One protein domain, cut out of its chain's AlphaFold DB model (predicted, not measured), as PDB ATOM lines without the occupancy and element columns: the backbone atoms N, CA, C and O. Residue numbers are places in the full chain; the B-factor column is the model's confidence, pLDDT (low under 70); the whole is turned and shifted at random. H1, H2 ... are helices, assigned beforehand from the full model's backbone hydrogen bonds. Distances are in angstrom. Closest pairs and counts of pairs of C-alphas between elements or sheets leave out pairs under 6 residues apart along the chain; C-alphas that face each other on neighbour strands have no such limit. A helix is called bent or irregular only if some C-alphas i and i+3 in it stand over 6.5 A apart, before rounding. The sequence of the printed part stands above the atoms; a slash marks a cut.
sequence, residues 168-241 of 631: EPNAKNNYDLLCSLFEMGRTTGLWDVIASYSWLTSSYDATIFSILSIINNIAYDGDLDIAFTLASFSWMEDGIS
ATOM      1  N   GLU A 168      33.012 -18.500  88.707       52.25
ATOM      2  CA  GLU A 168      33.101 -19.064  90.052       52.25
ATOM      3  C   GLU A 168      33.069 -20.606  89.966       52.25
ATOM      4  O   GLU A 168      32.348 -21.157  89.127       52.25
ATOM      5  N   PRO A 169      33.809 -21.341  90.819       58.69
ATOM      6  CA  PRO A 169      33.910 -22.805  90.753       58.69
ATOM      7  C   PRO A 169      32.560 -23.540  90.656       58.69
ATOM      8  O   PRO A 169      32.451 -24.548  89.961       58.69
ATOM      9  N   ASN A 170      31.511 -23.001  91.286       47.75
ATOM     10  CA  ASN A 170      30.158 -23.557  91.218       47.75
ATOM     11  C   ASN A 170      29.536 -23.451  89.813       47.75
ATOM     12  O   ASN A 170      28.862 -24.375  89.372       47.75
ATOM     13  N   ALA A 171      29.794 -22.365  89.083       52.03
ATOM     14  CA  ALA A 171      29.296 -22.181  87.722       52.03
ATOM     15  C   ALA A 171      30.033 -23.073  86.704       52.03
ATOM     16  O   ALA A 171      29.404 -23.561  85.767       52.03
ATOM     17  N   LYS A 172      31.322 -23.373  86.927       58.34
ATOM     18  CA  LYS A 172      32.076 -24.371  86.137       58.34
ATOM     19  C   LYS A 172      31.542 -25.788  86.340       58.34
ATOM     20  O   LYS A 172      31.189 -26.447  85.370       58.34
ATOM     21  N   ASN A 173      31.383 -26.217  87.595       57.16
ATOM     22  CA  ASN A 173      30.835 -27.541  87.910       57.16
ATOM     23  C   ASN A 173      29.432 -27.743  87.310       57.16
ATOM     24  O   ASN A 173      29.125 -28.816  86.798       57.16
ATOM     25  N   ASN A 174      28.592 -26.703  87.325       55.91
ATOM     26  CA  ASN A 174      27.255 -26.753  86.730       55.91
ATOM     27  C   ASN A 174      27.291 -26.804  85.193       55.91
ATOM     28  O   ASN A 174      26.460 -27.473  84.584       55.91
ATOM     29  N   TYR A 175      28.257 -26.134  84.560       62.97
ATOM     30  CA  TYR A 175      28.464 -26.196  83.112       62.97
ATOM     31  C   TYR A 175      28.961 -27.575  82.652       62.97
ATOM     32  O   TYR A 175      28.452 -28.122  81.673       62.97
ATOM     33  N   ASP A 176      29.903 -28.174  83.382       63.69
ATOM     34  CA  ASP A 176      30.392 -29.528  83.101       63.69
ATOM     35  C   ASP A 176      29.277 -30.573  83.308       63.69
ATOM     36  O   ASP A 176      29.132 -31.515  82.521       63.69
ATOM     37  N   LEU A 177      28.420 -30.373  84.316       61.03
ATOM     38  CA  LEU A 177      27.232 -31.194  84.553       61.03
ATOM     39  C   LEU A 177      26.199 -31.053  83.422       61.03
ATOM     40  O   LEU A 177      25.679 -32.063  82.956       61.03
ATOM     41  N   LEU A 178      25.960 -29.836  82.922       63.62
ATOM     42  CA  LEU A 178      25.148 -29.572  81.725       63.62
ATOM     43  C   LEU A 178      25.669 -30.319  80.503       63.62
ATOM     44  O   LEU A 178      24.889 -30.937  79.785       63.62
ATOM     45  N   CYS A 179      26.982 -30.284  80.276       67.25
ATOM     46  CA  CYS A 179      27.611 -30.992  79.165       67.25
ATOM     47  C   CYS A 179      27.462 -32.512  79.312       67.25
ATOM     48  O   CYS A 179      27.191 -33.204  78.332       67.25
ATOM     49  N   SER A 180      27.571 -33.025  80.538       64.81
ATOM     50  CA  SER A 180      27.417 -34.452  80.835       64.81
ATOM     51  C   SER A 180      25.967 -34.915  80.635       64.81
ATOM     52  O   SER A 180      25.723 -35.939  80.001       64.81
ATOM     53  N   LEU A 181      24.991 -34.124  81.091       63.28
ATOM     54  CA  LEU A 181      23.563 -34.362  80.850       63.28
ATOM     55  C   LEU A 181      23.210 -34.265  79.362       63.28
ATOM     56  O   LEU A 181      22.439 -35.084  78.867       63.28
ATOM     57  N   PHE A 182      23.811 -33.312  78.644       67.12
ATOM     58  CA  PHE A 182      23.626 -33.134  77.206       67.12
ATOM     59  C   PHE A 182      24.104 -34.357  76.421       67.12
ATOM     60  O   PHE A 182      23.364 -34.884  75.593       67.12
ATOM     61  N   GLU A 183      25.315 -34.843  76.697       66.50
ATOM     62  CA  GLU A 183      25.864 -36.019  76.013       66.50
ATOM     63  C   GLU A 183      25.068 -37.290  76.340       66.50
ATOM     64  O   GLU A 183      24.743 -38.068  75.441       66.50
ATOM     65  N   MET A 184      24.668 -37.473  77.602       59.75
ATOM     66  CA  MET A 184      23.862 -38.627  78.004       59.75
ATOM     67  C   MET A 184      22.458 -38.601  77.377       59.75
ATOM     68  O   MET A 184      22.033 -39.591  76.777       59.75
ATOM     69  N   GLY A 185      21.754 -37.469  77.444       60.28
ATOM     70  CA  GLY A 185      20.389 -37.338  76.938       60.28
ATOM     71  C   GLY A 185      20.286 -37.313  75.405       60.28
ATOM     72  O   GLY A 185      19.240 -37.667  74.854       60.28
ATOM     73  N   ARG A 186      21.362 -36.956  74.684       67.31
ATOM     74  CA  ARG A 186      21.397 -36.986  73.207       67.31
ATOM     75  C   ARG A 186      21.303 -38.407  72.651       67.31
ATOM     76  O   ARG A 186      20.758 -38.606  71.569       67.31
ATOM     77  N   THR A 187      21.800 -39.404  73.385       66.94
ATOM     78  CA  THR A 187      21.727 -40.814  72.961       66.94
ATOM     79  C   THR A 187      20.318 -41.403  73.067       66.94
ATOM     80  O   THR A 187      20.001 -42.361  72.363       66.94
ATOM     81  N   THR A 188      19.464 -40.811  73.903       73.06
ATOM     82  CA  THR A 188      18.115 -41.302  74.208       73.06
ATOM     83  C   THR A 188      16.999 -40.452  73.592       73.06
ATOM     84  O   THR A 188      15.851 -40.886  73.568       73.06
ATOM     85  N   GLY A 189      17.313 -39.253  73.084       80.31
ATOM     86  CA  GLY A 189      16.338 -38.279  72.573       80.31
ATOM     87  C   GLY A 189      15.582 -37.518  73.670       80.31
ATOM     88  O   GLY A 189      14.844 -36.584  73.372       80.31
ATOM     89  N   LEU A 190      15.787 -37.874  74.944       84.31
ATOM     90  CA  LEU A 190      15.175 -37.217  76.103       84.31
ATOM     91  C   LEU A 190      15.560 -35.734  76.179       84.31
ATOM     92  O   LEU A 190      14.770 -34.889  76.602       84.31
ATOM     93  N   TRP A 191      16.773 -35.410  75.731       82.94
ATOM     94  CA  TRP A 191      17.275 -34.045  75.784       82.94
ATOM     95  C   TRP A 191      16.584 -33.098  74.810       82.94
ATOM     96  O   TRP A 191      16.499 -31.914  75.105       82.94
ATOM     97  N   ASP A 192      16.020 -33.598  73.709       84.00
ATOM     98  CA  ASP A 192      15.246 -32.755  72.792       84.00
ATOM     99  C   ASP A 192      13.966 -32.229  73.462       84.00
ATOM    100  O   ASP A 192      13.541 -31.108  73.181       84.00
ATOM    101  N   VAL A 193      13.378 -33.009  74.381       86.62
ATOM    102  CA  VAL A 193      12.225 -32.585  75.188       86.62
ATOM    103  C   VAL A 193      12.669 -31.572  76.237       86.62
ATOM    104  O   VAL A 193      12.152 -30.460  76.268       86.62
ATOM    105  N   ILE A 194      13.678 -31.903  77.046       85.31
ATOM    106  CA  ILE A 194      14.100 -31.030  78.153       85.31
ATOM    107  C   ILE A 194      14.690 -29.705  77.642       85.31
ATOM    108  O   ILE A 194      14.391 -28.645  78.183       85.31
ATOM    109  N   ALA A 195      15.477 -29.733  76.563       83.19
ATOM    110  CA  ALA A 195      16.048 -28.529  75.959       83.19
ATOM    111  C   ALA A 195      15.004 -27.641  75.261       83.19
ATOM    112  O   ALA A 195      15.325 -26.513  74.886       83.19
ATOM    113  N   SER A 196      13.770 -28.126  75.076       85.56
ATOM    114  CA  SER A 196      12.672 -27.312  74.549       85.56
ATOM    115  C   SER A 196      12.067 -26.367  75.595       85.56
ATOM    116  O   SER A 196      11.404 -25.399  75.218       85.56
ATOM    117  N   TYR A 197      12.332 -26.589  76.890       86.31
ATOM    118  CA  TYR A 197      11.794 -25.761  77.965       86.31
ATOM    119  C   TYR A 197      12.476 -24.399  78.055       86.31
ATOM    120  O   TYR A 197      13.696 -24.285  78.194       86.31
ATOM    121  N   SER A 198      11.672 -23.332  78.022       85.56
ATOM    122  CA  SER A 198      12.174 -21.956  78.029       85.56
ATOM    123  C   SER A 198      12.904 -21.593  79.320       85.56
ATOM    124  O   SER A 198      13.866 -20.821  79.280       85.56
ATOM    125  N   TRP A 199      12.488 -22.159  80.459       85.81
ATOM    126  CA  TRP A 199      13.067 -21.827  81.762       85.81
ATOM    127  C   TRP A 199      14.505 -22.329  81.930       85.81
ATOM    128  O   TRP A 199      15.265 -21.705  82.671       85.81
ATOM    129  N   LEU A 200      14.925 -23.361  81.183       79.06
ATOM    130  CA  LEU A 200      16.278 -23.935  81.252       79.06
ATOM    131  C   LEU A 200      17.374 -22.908  80.910       79.06
ATOM    132  O   LEU A 200      18.522 -23.050  81.319       79.06
ATOM    133  N   THR A 201      17.014 -21.849  80.179       69.88
ATOM    134  CA  THR A 201      17.919 -20.746  79.807       69.88
ATOM    135  C   THR A 201      17.898 -19.564  80.780       69.88
ATOM    136  O   THR A 201      18.716 -18.655  80.655       69.88
ATOM    137  N   SER A 202      16.963 -19.551  81.736       63.78
ATOM    138  CA  SER A 202      16.615 -18.362  82.526       63.78
ATOM    139  C   SER A 202      17.082 -18.391  83.986       63.78
ATOM    140  O   SER A 202      17.195 -17.327  84.598       63.78
ATOM    141  N   SER A 203      17.402 -19.560  84.552       56.47
ATOM    142  CA  SER A 203      17.926 -19.674  85.918       56.47
ATOM    143  C   SER A 203      18.852 -20.888  86.087       56.47
ATOM    144  O   SER A 203      18.578 -21.985  85.606       56.47
ATOM    145  N   TYR A 204      19.980 -20.679  86.774       64.12
ATOM    146  CA  TYR A 204      20.929 -21.734  87.144       64.12
ATOM    147  C   TYR A 204      20.681 -22.162  88.595       64.12
ATOM    148  O   TYR A 204      21.156 -21.503  89.519       64.12
ATOM    149  N   ASP A 205      19.968 -23.273  88.792       76.44
ATOM    150  CA  ASP A 205      19.729 -23.878  90.110       76.44
ATOM    151  C   ASP A 205      20.333 -25.293  90.166       76.44
ATOM    152  O   ASP A 205      20.042 -26.155  89.335       76.44
ATOM    153  N   ALA A 206      21.196 -25.548  91.154       74.62
ATOM    154  CA  ALA A 206      21.816 -26.858  91.364       74.62
ATOM    155  C   ALA A 206      20.781 -27.964  91.654       74.62
ATOM    156  O   ALA A 206      21.001 -29.126  91.304       74.62
ATOM    157  N   THR A 207      19.646 -27.604  92.256       79.25
ATOM    158  CA  THR A 207      18.524 -28.508  92.529       79.25
ATOM    159  C   THR A 207      17.946 -29.035  91.223       79.25
ATOM    160  O   THR A 207      17.875 -30.249  91.036       79.25
ATOM    161  N   ILE A 208      17.655 -28.138  90.275       83.19
ATOM    162  CA  ILE A 208      17.148 -28.479  88.940       83.19
ATOM    163  C   ILE A 208      18.086 -29.473  88.249       83.19
ATOM    164  O   ILE A 208      17.633 -30.503  87.754       83.19
ATOM    165  N   PHE A 209      19.402 -29.241  88.269       80.56
ATOM    166  CA  PHE A 209      20.347 -30.180  87.654       80.56
ATOM    167  C   PHE A 209      20.361 -31.553  88.314       80.56
ATOM    168  O   PHE A 209      20.435 -32.567  87.613       80.56
ATOM    169  N   SER A 210      20.273 -31.608  89.643       84.06
ATOM    170  CA  SER A 210      20.156 -32.887  90.342       84.06
ATOM    171  C   SER A 210      18.898 -33.638  89.908       84.06
ATOM    172  O   SER A 210      18.945 -34.855  89.742       84.06
ATOM    173  N   ILE A 211      17.788 -32.930  89.695       89.38
ATOM    174  CA  ILE A 211      16.527 -33.520  89.248       89.38
ATOM    175  C   ILE A 211      16.616 -34.011  87.799       89.38
ATOM    176  O   ILE A 211      16.272 -35.161  87.519       89.38
ATOM    177  N   LEU A 212      17.160 -33.206  86.885       88.69
ATOM    178  CA  LEU A 212      17.366 -33.616  85.491       88.69
ATOM    179  C   LEU A 212      18.320 -34.814  85.379       88.69
ATOM    180  O   LEU A 212      18.092 -35.713  84.570       88.69
ATOM    181  N   SER A 213      19.341 -34.879  86.239       86.12
ATOM    182  CA  SER A 213      20.224 -36.044  86.353       86.12
ATOM    183  C   SER A 213      19.474 -37.301  86.779       86.12
ATOM    184  O   SER A 213      19.687 -38.364  86.198       86.12
ATOM    185  N   ILE A 214      18.532 -37.196  87.723       91.69
ATOM    186  CA  ILE A 214      17.681 -38.326  88.118       91.69
ATOM    187  C   ILE A 214      16.858 -38.832  86.926       91.69
ATOM    188  O   ILE A 214      16.893 -40.031  86.648       91.69
ATOM    189  N   ILE A 215      16.168 -37.951  86.193       91.44
ATOM    190  CA  ILE A 215      15.355 -38.347  85.026       91.44
ATOM    191  C   ILE A 215      16.235 -39.008  83.954       91.44
ATOM    192  O   ILE A 215      15.894 -40.060  83.411       91.44
ATOM    193  N   ASN A 216      17.404 -38.434  83.682       87.88
ATOM    194  CA  ASN A 216      18.339 -38.971  82.703       87.88
ATOM    195  C   ASN A 216      18.902 -40.347  83.114       87.88
ATOM    196  O   ASN A 216      19.007 -41.247  82.282       87.88
ATOM    197  N   ASN A 217      19.184 -40.559  84.402       88.69
ATOM    198  CA  ASN A 217      19.601 -41.867  84.914       88.69
ATOM    199  C   ASN A 217      18.489 -42.921  84.766       88.69
ATOM    200  O   ASN A 217      18.778 -44.067  84.427       88.69
ATOM    201  N   ILE A 218      17.215 -42.544  84.942       91.12
ATOM    202  CA  ILE A 218      16.075 -43.441  84.673       91.12
ATOM    203  C   ILE A 218      16.084 -43.902  83.206       91.12
ATOM    204  O   ILE A 218      15.927 -45.097  82.945       91.12
ATOM    205  N   ALA A 219      16.323 -42.986  82.261       89.12
ATOM    206  CA  ALA A 219      16.427 -43.323  80.841       89.12
ATOM    207  C   ALA A 219      17.606 -44.263  80.553       89.12
ATOM    208  O   ALA A 219      17.449 -45.258  79.843       89.12
ATOM    209  N   TYR A 220      18.776 -43.966  81.125       85.94
ATOM    210  CA  TYR A 220      20.002 -44.738  80.912       85.94
ATOM    211  C   TYR A 220      19.896 -46.175  81.439       85.94
ATOM    212  O   TYR A 220      20.391 -47.119  80.825       85.94
ATOM    213  N   ASP A 221      19.171 -46.361  82.537       87.50
ATOM    214  CA  ASP A 221      18.903 -47.668  83.131       87.50
ATOM    215  C   ASP A 221      17.855 -48.510  82.359       87.50
ATOM    216  O   ASP A 221      17.366 -49.528  82.873       87.50
ATOM    217  N   GLY A 222      17.474 -48.084  81.150       85.88
ATOM    218  CA  GLY A 222      16.584 -48.809  80.244       85.88
ATOM    219  C   GLY A 222      15.093 -48.505  80.400       85.88
ATOM    220  O   GLY A 222      14.293 -49.135  79.717       85.88
ATOM    221  N   ASP A 223      14.709 -47.542  81.245       90.00
ATOM    222  CA  ASP A 223      13.308 -47.163  81.476       90.00
ATOM    223  C   ASP A 223      12.959 -45.861  80.732       90.00
ATOM    224  O   ASP A 223      12.454 -44.889  81.299       90.00
ATOM    225  N   LEU A 224      13.271 -45.844  79.433       90.06
ATOM    226  CA  LEU A 224      13.193 -44.655  78.585       90.06
ATOM    227  C   LEU A 224      11.781 -44.050  78.528       90.06
ATOM    228  O   LEU A 224      11.634 -42.838  78.657       90.06
ATOM    229  N   ASP A 225      10.747 -44.886  78.417       91.19
ATOM    230  CA  ASP A 225       9.348 -44.437  78.376       91.19
ATOM    231  C   ASP A 225       8.935 -43.710  79.667       91.19
ATOM    232  O   ASP A 225       8.217 -42.709  79.621       91.19
ATOM    233  N   ILE A 226       9.427 -44.168  80.824       92.25
ATOM    234  CA  ILE A 226       9.167 -43.532  82.124       92.25
ATOM    235  C   ILE A 226       9.855 -42.168  82.183       92.25
ATOM    236  O   ILE A 226       9.238 -41.186  82.592       92.25
ATOM    237  N   ALA A 227      11.118 -42.095  81.757       92.50
ATOM    238  CA  ALA A 227      11.868 -40.846  81.739       92.50
ATOM    239  C   ALA A 227      11.233 -39.805  80.805       92.50
ATOM    240  O   ALA A 227      11.088 -38.649  81.197       92.50
ATOM    241  N   PHE A 228      10.791 -40.214  79.611       92.50
ATOM    242  CA  PHE A 228      10.044 -39.337  78.708       92.50
ATOM    243  C   PHE A 228       8.713 -38.897  79.304       92.50
ATOM    244  O   PHE A 228       8.369 -37.727  79.183       92.50
ATOM    245  N   THR A 229       7.980 -39.800  79.958       93.56
ATOM    246  CA  THR A 229       6.700 -39.459  80.594       93.56
ATOM    247  C   THR A 229       6.898 -38.409  81.686       93.56
ATOM    248  O   THR A 229       6.238 -37.376  81.640       93.56
ATOM    249  N   LEU A 230       7.864 -38.615  82.592       92.81
ATOM    250  CA  LEU A 230       8.240 -37.632  83.617       92.81
ATOM    251  C   LEU A 230       8.608 -36.288  82.995       92.81
ATOM    252  O   LEU A 230       8.098 -35.254  83.405       92.81
ATOM    253  N   ALA A 231       9.479 -36.316  81.986       91.50
ATOM    254  CA  ALA A 231       9.941 -35.112  81.319       91.50
ATOM    255  C   ALA A 231       8.857 -34.422  80.491       91.50
ATOM    256  O   ALA A 231       9.122 -33.313  80.063       91.50
ATOM    257  N   SER A 232       7.699 -35.045  80.245       91.62
ATOM    258  CA  SER A 232       6.604 -34.495  79.428       91.62
ATOM    259  C   SER A 232       5.375 -34.090  80.248       91.62
ATOM    260  O   SER A 232       4.340 -33.764  79.666       91.62
ATOM    261  N   PHE A 233       5.431 -34.159  81.581       91.94
ATOM    262  CA  PHE A 233       4.353 -33.628  82.409       91.94
ATOM    263  C   PHE A 233       4.273 -32.104  82.286       91.94
ATOM    264  O   PHE A 233       5.297 -31.439  82.169       91.94
ATOM    265  N   SER A 234       3.061 -31.541  82.323       90.62
ATOM    266  CA  SER A 234       2.857 -30.110  82.051       90.62
ATOM    267  C   SER A 234       3.533 -29.198  83.072       90.62
ATOM    268  O   SER A 234       3.982 -28.121  82.710       90.62
ATOM    269  N   TRP A 235       3.654 -29.639  84.324       91.50
ATOM    270  CA  TRP A 235       4.360 -28.905  85.379       91.50
ATOM    271  C   TRP A 235       5.886 -28.887  85.194       91.50
ATOM    272  O   TRP A 235       6.588 -28.204  85.916       91.50
ATOM    273  N   MET A 236       6.434 -29.612  84.210       90.75
ATOM    274  CA  MET A 236       7.827 -29.421  83.790       90.75
ATOM    275  C   MET A 236       7.984 -28.226  82.837       90.75
ATOM    276  O   MET A 236       9.114 -27.865  82.516       90.75
ATOM    277  N   GLU A 237       6.897 -27.632  82.323       89.81
ATOM    278  CA  GLU A 237       6.952 -26.563  81.312       89.81
ATOM    279  C   GLU A 237       7.258 -25.179  81.900       89.81
ATOM    280  O   GLU A 237       7.809 -24.330  81.193       89.81
ATOM    281  N   ASP A 238       6.920 -24.934  83.167       88.25
ATOM    282  CA  ASP A 238       7.036 -23.635  83.841       88.25
ATOM    283  C   ASP A 238       8.188 -23.556  84.854       88.25
ATOM    284  O   ASP A 238       8.578 -22.461  85.267       88.25
ATOM    285  N   GLY A 239       8.806 -24.686  85.181       87.50
ATOM    286  CA  GLY A 239       9.984 -24.768  86.032       87.50
ATOM    287  C   GLY A 239      10.081 -26.136  86.688       87.50
ATOM    288  O   GLY A 239       9.454 -27.086  86.243       87.50
ATOM    289  N   ILE A 240      10.904 -26.237  87.732       89.38
ATOM    290  CA  ILE A 240      10.815 -27.341  88.690       89.38
ATOM    291  C   ILE A 240      10.739 -26.717  90.080       89.38
ATOM    292  O   ILE A 240      11.711 -26.123  90.555       89.38
ATOM    293  N   SER A 241       9.583 -26.833  90.720       91.56
ATOM    294  CA  SER A 241       9.343 -26.400  92.093       91.56
ATOM    295  C   SER A 241      10.019 -27.325  93.116       91.56
ATOM    296  O   SER A 241      10.596 -28.377  92.795       91.56
TER     297      SER A 241
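This is residues 168 to 241 of the 631 residues of an uncharacterized protein of Dehalococcoidia bacterium (UniProt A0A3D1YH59). Two long helices, H1 and H4, lie side by side and run the same way, and H5 folds back from the end of H4 as a helical hairpin. Short H2 packs on H5 near the end of H1, and with little H3, which touches no helix, it lies on the stretch that brings the chain back from the end of H1 to the start of H4. The printed part has 74 residues with five named helices, in the order H1, H2, H3, H4, H5, and no named strand; the class is all helix. The whole is compact, with a radius of gyration of the C-alphas of 11.8 A, yet elongated in outline, spanning 37 by 24 by 17 A.

H1, residues 169 to 186, is the longest helix. It touches H4, residues 206 to 220, at a shallow tilt of 24 degrees, the same way; the closest C-alphas are those of Gly 185 and Asn 216, 6.3 A apart. H4 and H5, residues 224 to 231, form a helical hairpin: they touch at a shallow tilt of 24 degrees, opposite ways, closest at the C-alphas of Ala 219 and Ala 227, 5.3 A apart. H4 touches H5 with residues 215 to 219 alone. H2, residues 190 to 194, touches H5, with the C-alphas of Leu 190 and Phe 228 closest at 6.1 A. H1 and H2 only just touch, and only at the corner by their link, with 3 pairs of C-alphas within 8 A; the closest are those of Gly 185 and Trp 191, 4.7 A apart. H2 and H4 are close but not clearly touching, closest at the C-alphas of Leu 190 and Asn 216, 7.5 A. H3, residues 198 to 201, is apart from H1, H4 and H5, and only just apart from H2, at 8.0 A. In H1, H2, H4 and H5 every O i to N i+4 pair is within hydrogen-bond range; H3 is too short for such a pair.

H1 begins at C-alpha 169, at (33.910, -22.805, 90.753), and measures 25.8 A from first to last C-alpha. H4 begins at C-alpha 206, at (21.816, -26.858, 91.364), and measures 20.8 A. H5 measures 10.4 A and ends at C-alpha 231, at (9.941, -35.112, 81.319). H2 measures 6.6 A. H3 is neither bent nor irregular, but only just: C-alphas 198 and 201 are 6.1 A apart.

The two C-alphas farthest apart are those of Glu 168 and Asp 225, 36.7 A. The printed part has no cut, and the four links between helices are tight. The mean pLDDT of the printed part is 78.7; residues 168 to 187 and 201 to 204 are under 70.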